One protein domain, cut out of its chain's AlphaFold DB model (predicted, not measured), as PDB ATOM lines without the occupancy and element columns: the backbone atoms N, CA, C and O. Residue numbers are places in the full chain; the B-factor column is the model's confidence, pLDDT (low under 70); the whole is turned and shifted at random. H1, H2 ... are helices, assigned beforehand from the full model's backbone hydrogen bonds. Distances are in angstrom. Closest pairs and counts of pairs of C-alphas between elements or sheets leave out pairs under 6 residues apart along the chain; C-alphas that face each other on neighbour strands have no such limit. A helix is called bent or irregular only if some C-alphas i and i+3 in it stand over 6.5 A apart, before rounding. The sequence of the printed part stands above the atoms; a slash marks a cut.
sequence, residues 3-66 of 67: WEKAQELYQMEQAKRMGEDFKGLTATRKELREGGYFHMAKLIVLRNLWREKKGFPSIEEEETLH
ATOM      1  N   TRP A   3     519.119 328.349 556.458       95.75
ATOM      2  CA  TRP A   3     517.912 328.629 555.672       95.75
ATOM      3  C   TRP A   3     516.896 327.485 555.672       95.75
ATOM      4  O   TRP A   3     515.701 327.754 555.667       95.75
ATOM      5  N   GLU A   4     517.361 326.238 555.707       95.31
ATOM      6  CA  GLU A   4     516.489 325.062 555.814       95.31
ATOM      7  C   GLU A   4     515.808 325.053 557.179       95.31
ATOM      8  O   GLU A   4     514.586 325.004 557.250       95.31
ATOM      9  N   LYS A   5     516.573 325.277 558.258       95.88
ATOM     10  CA  LYS A   5     516.000 325.382 559.605       95.88
ATOM     11  C   LYS A   5     515.013 326.547 559.727       95.88
ATOM     12  O   LYS A   5     514.006 326.436 560.412       95.88
ATOM     13  N   ALA A   6     515.264 327.665 559.044       96.75
ATOM     14  CA  ALA A   6     514.321 328.782 559.007       96.75
ATOM     15  C   ALA A   6     513.003 328.405 558.307       96.75
ATOM     16  O   ALA A   6     511.947 328.826 558.772       96.75
ATOM     17  N   GLN A   7     513.056 327.603 557.236       95.12
ATOM     18  CA  GLN A   7     511.845 327.055 556.617       95.12
ATOM     19  C   GLN A   7     511.119 326.095 557.543       95.12
ATOM     20  O   GLN A   7     509.915 326.238 557.701       95.12
ATOM     21  N   GLU A   8     511.828 325.164 558.183       93.94
ATOM     22  CA  GLU A   8     511.221 324.226 559.135       93.94
ATOM     23  C   GLU A   8     510.447 324.976 560.223       93.94
ATOM     24  O   GLU A   8     509.270 324.707 560.438       93.94
ATOM     25  N   LEU A   9     511.070 325.983 560.847       94.38
ATOM     26  CA  LEU A   9     510.421 326.802 561.874       94.38
ATOM     27  C   LEU A   9     509.184 327.532 561.340       94.38
ATOM     28  O   LEU A   9     508.143 327.536 561.998       94.38
ATOM     29  N   TYR A  10     509.282 328.126 560.146       93.75
ATOM     30  CA  TYR A  10     508.149 328.783 559.501       93.75
ATOM     31  C   TYR A  10     507.004 327.796 559.259       93.75
ATOM     32  O   TYR A  10     505.870 328.058 559.650       93.75
ATOM     33  N   GLN A  11     507.298 326.641 558.666       90.88
ATOM     34  CA  GLN A  11     506.303 325.631 558.325       90.88
ATOM     35  C   GLN A  11     505.663 325.016 559.572       90.88
ATOM     36  O   GLN A  11     504.448 324.850 559.590       90.88
ATOM     37  N   MET A  12     506.432 324.751 560.632       90.81
ATOM     38  CA  MET A  12     505.894 324.288 561.915       90.81
ATOM     39  C   MET A  12     504.919 325.304 562.515       90.81
ATOM     40  O   MET A  12     503.870 324.922 563.031       90.81
ATOM     41  N   GLU A  13     505.225 326.602 562.445       90.88
ATOM     42  CA  GLU A  13     504.306 327.632 562.932       90.88
ATOM     43  C   GLU A  13     503.061 327.763 562.048       90.88
ATOM     44  O   GLU A  13     501.948 327.846 562.570       90.88
ATOM     45  N   GLN A  14     503.217 327.742 560.720       88.06
ATOM     46  CA  GLN A  14     502.072 327.787 559.809       88.06
ATOM     47  C   GLN A  14     501.163 326.568 559.980       88.06
ATOM     48  O   GLN A  14     499.948 326.731 560.027       88.06
ATOM     49  N   ALA A  15     501.727 325.370 560.153       86.44
ATOM     50  CA  ALA A  15     500.967 324.151 560.412       86.44
ATOM     51  C   ALA A  15     500.146 324.259 561.708       86.44
ATOM     52  O   ALA A  15     498.979 323.881 561.727       86.44
ATOM     53  N   LYS A  16     500.703 324.861 562.770       85.94
ATOM     54  CA  LYS A  16     499.954 325.133 564.013       85.94
ATOM     55  C   LYS A  16     498.803 326.121 563.812       85.94
ATOM     56  O   LYS A  16     497.784 326.002 564.483       85.94
ATOM     57  N   ARG A  17     498.969 327.113 562.931       82.62
ATOM     58  CA  ARG A  17     497.963 328.161 562.690       82.62
ATOM     59  C   ARG A  17     496.863 327.739 561.718       82.62
ATOM     60  O   ARG A  17     495.722 328.135 561.909       82.62
ATOM     61  N   MET A  18     497.211 326.998 560.668       77.44
ATOM     62  CA  MET A  18     496.300 326.634 559.576       77.44
ATOM     63  C   MET A  18     495.752 325.208 559.685       77.44
ATOM     64  O   MET A  18     494.762 324.902 559.031       77.44
ATOM     65  N   GLY A  19     496.365 324.332 560.487       74.19
ATOM     66  CA  GLY A  19     495.928 322.942 560.608       74.19
ATOM     67  C   GLY A  19     495.889 322.236 559.248       74.19
ATOM     68  O   GLY A  19     496.894 322.195 558.536       74.19
ATOM     69  N   GLU A  20     494.719 321.705 558.884       71.38
ATOM     70  CA  GLU A  20     494.485 320.939 557.649       71.38
ATOM     71  C   GLU A  20     494.568 321.780 556.360       71.38
ATOM     72  O   GLU A  20     494.787 321.230 555.282       71.38
ATOM     73  N   ASP A  21     494.473 323.112 556.455       65.88
ATOM     74  CA  ASP A  21     494.537 324.013 555.294       65.88
ATOM     75  C   ASP A  21     495.976 324.353 554.860       65.88
ATOM     76  O   ASP A  21     496.198 325.083 553.884       65.88
ATOM     77  N   PHE A  22     496.986 323.841 555.571       71.31
ATOM     78  CA  PHE A  22     498.380 324.144 555.276       71.31
ATOM     79  C   PHE A  22     498.858 323.470 553.978       71.31
ATOM     80  O   PHE A  22     499.033 322.258 553.898       71.31
ATOM     81  N   LYS A  23     499.162 324.278 552.955       69.12
ATOM     82  CA  LYS A  23     499.605 323.800 551.629       69.12
ATOM     83  C   LYS A  23     501.123 323.658 551.456       69.12
ATOM     84  O   LYS A  23     501.594 323.619 550.322       69.12
ATOM     85  N   GLY A  24     501.914 323.624 552.532       65.50
ATOM     86  CA  GLY A  24     503.374 323.482 552.399       65.50
ATOM     87  C   GLY A  24     504.051 324.691 551.744       65.50
ATOM     88  O   GLY A  24     505.001 324.535 550.978       65.50
ATOM     89  N   LEU A  25     503.549 325.906 551.995       76.25
ATOM     90  CA  LEU A  25     504.091 327.117 551.378       76.25
ATOM     91  C   LEU A  25     505.560 327.313 551.782       76.25
ATOM     92  O   LEU A  25     505.904 327.337 552.963       76.25
ATOM     93  N   THR A  26     506.426 327.460 550.782       86.12
ATOM     94  CA  THR A  26     507.838 327.797 550.980       86.12
ATOM     95  C   THR A  26     507.962 329.312 551.062       86.12
ATOM     96  O   THR A  26     507.693 330.001 550.079       86.12
ATOM     97  N   ALA A  27     508.375 329.837 552.215       89.62
ATOM     98  CA  ALA A  27     508.588 331.273 552.371       89.62
ATOM     99  C   ALA A  27     509.796 331.753 551.547       89.62
ATOM    100  O   ALA A  27     510.800 331.061 551.381       89.62
ATOM    101  N   THR A  28     509.760 332.975 551.052       94.62
ATOM    102  CA  THR A  28     510.937 333.621 550.478       94.62
ATOM    103  C   THR A  28     511.955 333.957 551.572       94.62
ATOM    104  O   THR A  28     511.633 334.122 552.749       94.62
ATOM    105  N   ARG A  29     513.225 334.152 551.194       94.88
ATOM    106  CA  ARG A  29     514.262 334.609 552.143       94.88
ATOM    107  C   ARG A  29     513.933 335.955 552.794       94.88
ATOM    108  O   ARG A  29     514.412 336.213 553.897       94.88
ATOM    109  N   LYS A  30     513.176 336.814 552.103       95.75
ATOM    110  CA  LYS A  30     512.727 338.105 552.626       95.75
ATOM    111  C   LYS A  30     511.725 337.888 553.761       95.75
ATOM    112  O   LYS A  30     511.987 338.339 554.869       95.75
ATOM    113  N   GLU A  31     510.686 337.095 553.518       94.50
ATOM    114  CA  GLU A  31     509.672 336.740 554.522       94.50
ATOM    115  C   GLU A  31     510.292 336.028 555.732       94.50
ATOM    116  O   GLU A  31     509.989 336.364 556.871       94.50
ATOM    117  N   LEU A  32     511.249 335.118 555.512       96.19
ATOM    118  CA  LEU A  32     511.965 334.442 556.601       96.19
ATOM    119  C   LEU A  32     512.811 335.388 557.467       96.19
ATOM    120  O   LEU A  32     513.065 335.096 558.637       96.19
ATOM    121  N   ARG A  33     513.298 336.500 556.904       96.75
ATOM    122  CA  ARG A  33     514.014 337.529 557.671       96.75
ATOM    123  C   ARG A  33     513.046 338.435 558.413       96.75
ATOM    124  O   ARG A  33     513.262 338.681 559.593       96.75
ATOM    125  N   GLU A  34     512.007 338.908 557.733       96.81
ATOM    126  CA  GLU A  34     510.995 339.806 558.301       96.81
ATOM    127  C   GLU A  34     510.203 339.122 559.424       96.81
ATOM    128  O   GLU A  34     509.956 339.736 560.456       96.81
ATOM    129  N   GLY A  35     509.912 337.825 559.285       94.44
ATOM    130  CA  GLY A  35     509.293 337.000 560.323       94.44
ATOM    131  C   GLY A  35     510.249 336.508 561.417       94.44
ATOM    132  O   GLY A  35     509.848 335.730 562.274       94.44
ATOM    133  N   GLY A  36     511.530 336.894 561.397       97.25
ATOM    134  CA  GLY A  36     512.507 336.523 562.431       97.25
ATOM    135  C   GLY A  36     513.011 335.069 562.398       97.25
ATOM    136  O   GLY A  36     513.973 334.746 563.101       97.25
ATOM    137  N   TYR A  37     512.454 334.199 561.549       97.38
ATOM    138  CA  TYR A  37     512.829 332.781 561.444       97.38
ATOM    139  C   TYR A  37     514.303 332.565 561.114       97.38
ATOM    140  O   TYR A  37     514.933 331.666 561.665       97.38
ATOM    141  N   PHE A  38     514.895 333.411 560.266       97.06
ATOM    142  CA  PHE A  38     516.326 333.325 559.972       97.06
ATOM    143  C   PHE A  38     517.188 333.554 561.223       97.06
ATOM    144  O   PHE A  38     518.207 332.888 561.408       97.06
ATOM    145  N   HIS A  39     516.791 334.492 562.087       97.81
ATOM    146  CA  HIS A  39     517.528 334.776 563.314       97.81
ATOM    147  C   HIS A  39     517.408 333.615 564.306       97.81
ATOM    148  O   HIS A  39     518.426 333.142 564.809       97.81
ATOM    149  N   MET A  40     516.193 333.099 564.509       97.00
ATOM    150  CA  MET A  40     515.947 331.929 565.359       97.00
ATOM    151  C   MET A  40     516.719 330.699 564.867       97.00
ATOM    152  O   MET A  40     517.467 330.084 565.627       97.00
ATOM    153  N   ALA A  41     516.636 330.402 563.569       97.56
ATOM    154  CA  ALA A  41     517.370 329.309 562.946       97.56
ATOM    155  C   ALA A  41     518.886 329.454 563.115       97.56
ATOM    156  O   ALA A  41     519.576 328.476 563.399       97.56
ATOM    157  N   LYS A  42     519.422 330.674 562.978       97.56
ATOM    158  CA  LYS A  42     520.850 330.936 563.196       97.56
ATOM    159  C   LYS A  42     521.264 330.594 564.628       97.56
ATOM    160  O   LYS A  42     522.310 329.976 564.803       97.56
ATOM    161  N   LEU A  43     520.473 330.976 565.631       97.19
ATOM    162  CA  LEU A  43     520.771 330.674 567.034       97.19
ATOM    163  C   LEU A  43     520.763 329.165 567.306       97.19
ATOM    164  O   LEU A  43     521.712 328.657 567.898       97.19
ATOM    165  N   ILE A  44     519.742 328.452 566.820       96.31
ATOM    166  CA  ILE A  44     519.614 326.997 566.997       96.31
ATOM    167  C   ILE A  44     520.783 326.269 566.331       96.31
ATOM    168  O   ILE A  44     521.504 325.524 566.990       96.31
ATOM    169  N   VAL A  45     521.039 326.544 565.047       96.38
ATOM    170  CA  VAL A  45     522.096 325.860 564.289       96.38
ATOM    171  C   VAL A  45     523.471 326.112 564.904       96.38
ATOM    172  O   VAL A  45     524.254 325.177 565.053       96.38
ATOM    173  N   LEU A  46     523.782 327.352 565.300       96.19
ATOM    174  CA  LEU A  46     525.072 327.651 565.929       96.19
ATOM    175  C   LEU A  46     525.222 326.978 567.299       96.19
ATOM    176  O   LEU A  46     526.317 326.525 567.632       96.19
ATOM    177  N   ARG A  47     524.140 326.885 568.080       95.06
ATOM    178  CA  ARG A  47     524.151 326.189 569.370       95.06
ATOM    179  C   ARG A  47     524.329 324.680 569.193       95.06
ATOM    180  O   ARG A  47     525.157 324.107 569.896       95.06
ATOM    181  N   ASN A  48     523.648 324.064 568.230       95.00
ATOM    182  CA  ASN A  48     523.816 322.644 567.909       95.00
ATOM    183  C   ASN A  48     525.238 322.331 567.440       95.00
ATOM    184  O   ASN A  48     525.859 321.422 567.973       95.00
ATOM    185  N   LEU A  49     525.810 323.150 566.550       95.06
ATOM    186  CA  LEU A  49     527.206 322.998 566.121       95.06
ATOM    187  C   LEU A  49     528.197 323.106 567.289       95.06
ATOM    188  O   LEU A  49     529.234 322.443 567.304       95.06
ATOM    189  N   TRP A  50     527.916 323.969 568.267       95.94
ATOM    190  CA  TRP A  50     528.738 324.052 569.470       95.94
ATOM    191  C   TRP A  50     528.593 322.802 570.346       95.94
ATOM    192  O   TRP A  50     529.604 322.289 570.822       95.94
ATOM    193  N   ARG A  51     527.368 322.295 570.536       95.06
ATOM    194  CA  ARG A  51     527.079 321.089 571.331       95.06
ATOM    195  C   ARG A  51     527.704 319.837 570.731       95.06
ATOM    196  O   ARG A  51     528.390 319.116 571.447       95.06
ATOM    197  N   GLU A  52     527.585 319.668 569.420       94.75
ATOM    198  CA  GLU A  52     528.213 318.583 568.666       94.75
ATOM    199  C   GLU A  52     529.732 318.560 568.900       94.75
ATOM    200  O   GLU A  52     530.300 317.540 569.285       94.75
ATOM    201  N   LYS A  53     530.394 319.724 568.811       95.12
ATOM    202  CA  LYS A  53     531.834 319.855 569.109       95.12
ATOM    203  C   LYS A  53     532.209 319.524 570.554       95.12
ATOM    204  O   LYS A  53     533.388 319.321 570.842       95.12
ATOM    205  N   LYS A  54     531.249 319.542 571.474       95.75
ATOM    206  CA  LYS A  54     531.436 319.207 572.889       95.75
ATOM    207  C   LYS A  54     530.991 317.784 573.228       95.75
ATOM    208  O   LYS A  54     531.163 317.385 574.374       95.75
ATOM    209  N   GLY A  55     530.472 317.028 572.259       94.62
ATOM    210  CA  GLY A  55     529.919 315.694 572.485       94.62
ATOM    211  C   GLY A  55     528.576 315.712 573.218       94.62
ATOM    212  O   GLY A  55     528.212 314.716 573.834       94.62
ATOM    213  N   PHE A  56     527.858 316.838 573.188       94.31
ATOM    214  CA  PHE A  56     526.498 316.933 573.712       94.31
ATOM    215  C   PHE A  56     525.468 316.667 572.605       94.31
ATOM    216  O   PHE A  56     525.726 317.039 571.456       94.31
ATOM    217  N   PRO A  57     524.289 316.110 572.945       89.69
ATOM    218  CA  PRO A  57     523.162 316.017 572.020       89.69
ATOM    219  C   PRO A  57     522.747 317.393 571.492       89.69
ATOM    220  O   PRO A  57     522.930 318.416 572.166       89.69
ATOM    221  N   SER A  58     522.153 317.433 570.304       90.31
ATOM    222  CA  SER A  58     521.465 318.620 569.788       90.31
ATOM    223  C   SER A  58     520.304 319.034 570.699       90.31
ATOM    224  O   SER A  58     519.908 318.305 571.611       90.31
ATOM    225  N   ILE A  59     519.792 320.248 570.508       87.88
ATOM    226  CA  ILE A  59     518.637 320.730 571.277       87.88
ATOM    227  C   ILE A  59     517.411 319.859 570.985       87.88
ATOM    228  O   ILE A  59     516.704 319.494 571.910       87.88
ATOM    229  N   GLU A  60     517.198 319.485 569.726       86.19
ATOM    230  CA  GLU A  60     516.072 318.653 569.309       86.19
ATOM    231  C   GLU A  60     516.149 317.248 569.919       86.19
ATOM    232  O   GLU A  60     515.155 316.741 570.429       86.19
ATOM    233  N   GLU A  61     517.335 316.633 569.933       84.56
ATOM    234  CA  GLU A  61     517.532 315.335 570.591       84.56
ATOM    235  C   GLU A  61     517.293 315.429 572.102       84.56
ATOM    236  O   GLU A  61     516.665 314.548 572.682       84.56
ATOM    237  N   GLU A  62     517.752 316.503 572.746       85.00
ATOM    238  CA  GLU A  62     517.498 316.739 574.169       85.00
ATOM    239  C   GLU A  62     516.003 316.926 574.464       85.00
ATOM    240  O   GLU A  62     515.504 316.334 575.415       85.00
ATOM    241  N   GLU A  63     515.271 317.682 573.641       82.75
ATOM    242  CA  GLU A  63     513.819 317.853 573.783       82.75
ATOM    243  C   GLU A  63     513.078 316.510 573.663       82.75
ATOM    244  O   GLU A  63     512.216 316.226 574.490       82.75
ATOM    245  N   THR A  64     513.478 315.630 572.736       78.00
ATOM    246  CA  THR A  64     512.868 314.290 572.599       78.00
ATOM    247  C   THR A  64     513.186 313.320 573.740       78.00
ATOM    248  O   THR A  64     512.460 312.351 573.933       78.00
ATOM    249  N   LEU A  65     514.264 313.543 574.501       75.88
ATOM    250  CA  LEU A  65     514.609 312.718 575.669       75.88
ATOM    251  C   LEU A  65     513.797 313.089 576.920       75.88
ATOM    252  O   LEU A  65     513.867 312.380 577.927       75.88
ATOM    253  N   HIS A  66     513.080 314.212 576.877       66.25
ATOM    254  CA  HIS A  66     512.335 314.769 578.003       66.25
ATOM    255  C   HIS A  66     510.807 314.772 577.801       66.25
ATOM    256  O   HIS A  66     510.100 315.273 578.679       66.25
TER     257      HIS A  66
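AT A GLANCE: This is residues 3 to 66 of the 67 residues of an uncharacterized protein of Candidatus Bathyarchaeota archaeon (UniProt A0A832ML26). Two long helices, H1 and H3, meet near their first residues and run away from each other as a wide V, with the short H2 at the place where they meet and the short H4 on the later part of H3. Residues 16 to 21, the far part of H1, stick out from the rest. The printed part has 64 residues with four named helices, in the order H1, H2, H3, H4, and no named strand; the class is all helix. The whole is loose, with a radius of gyration of the C-alphas of 13.6 A, and only just flat, spanning 40 by 27 by 13 A.

HOW THE PARTS SIT: Begin with the longest helix by residues, H1, residues 3 to 21, which has a kink of 66 degrees near residue 15. It is irregular: C-alphas 17 and 20 are 9.5 A apart. With residues 3 to 10 alone it touches H3, residues 37 to 53; look at Ala 6 and Tyr 37, whose C-alphas are the closest, 4.9 A apart. H1 and H3 stand at a steep tilt of 56 degrees and run opposite ways. With residues 3 to 10 alone H1 also touches H2, residues 29 to 34, about perpendicular at 74 degrees; the closest C-alphas, of Ala 6 and Leu 32, are 6.6 A apart. H2 and H3 are close but not clearly touching, and the closest C-alphas, of Leu 32 and Phe 38, are 5.6 A apart. Farther along H3, its residues 44 to 48 alone only just touch H4, residues 59 to 64, with 3 pairs of C-alphas within 8 A. The closest of these are Asn 48 and Ile 59, 6.5 A apart, and the two helices are about perpendicular at 85 degrees. The helix packing is mostly crossed, with no touching pair at a shallow tilt. H4 is apart from H1 and from H2. In H2, H3 and H4 every O i to N i+4 pair is within hydrogen-bond range; in H1, 13 of 15 are.

IN THESE COORDINATES: Find C-alpha 3 at (517.912, 328.629, 555.672); from there H1 runs 23.8 A to C-alpha 21 at (494.537, 324.013, 555.294). H3 begins at C-alpha 37 at (512.829, 332.781, 561.444) and runs 24.2 A to C-alpha 53. H2, from Arg 29 to Glu 34, and H4, from Ile 59 to Thr 64, each measure 8.7 A.

THE WHOLE: The two C-alphas farthest apart are those of Asp 21 and Lys 54, 41.2 A. The printed part has no cut. The links H2 to H3 and H3 to H4 are tight, and H1 to H2 is short, with 7 residues. The mean pLDDT of the printed part is 89.6; look for values under 70 at residue 21, residues 23 to 24 and residue 66.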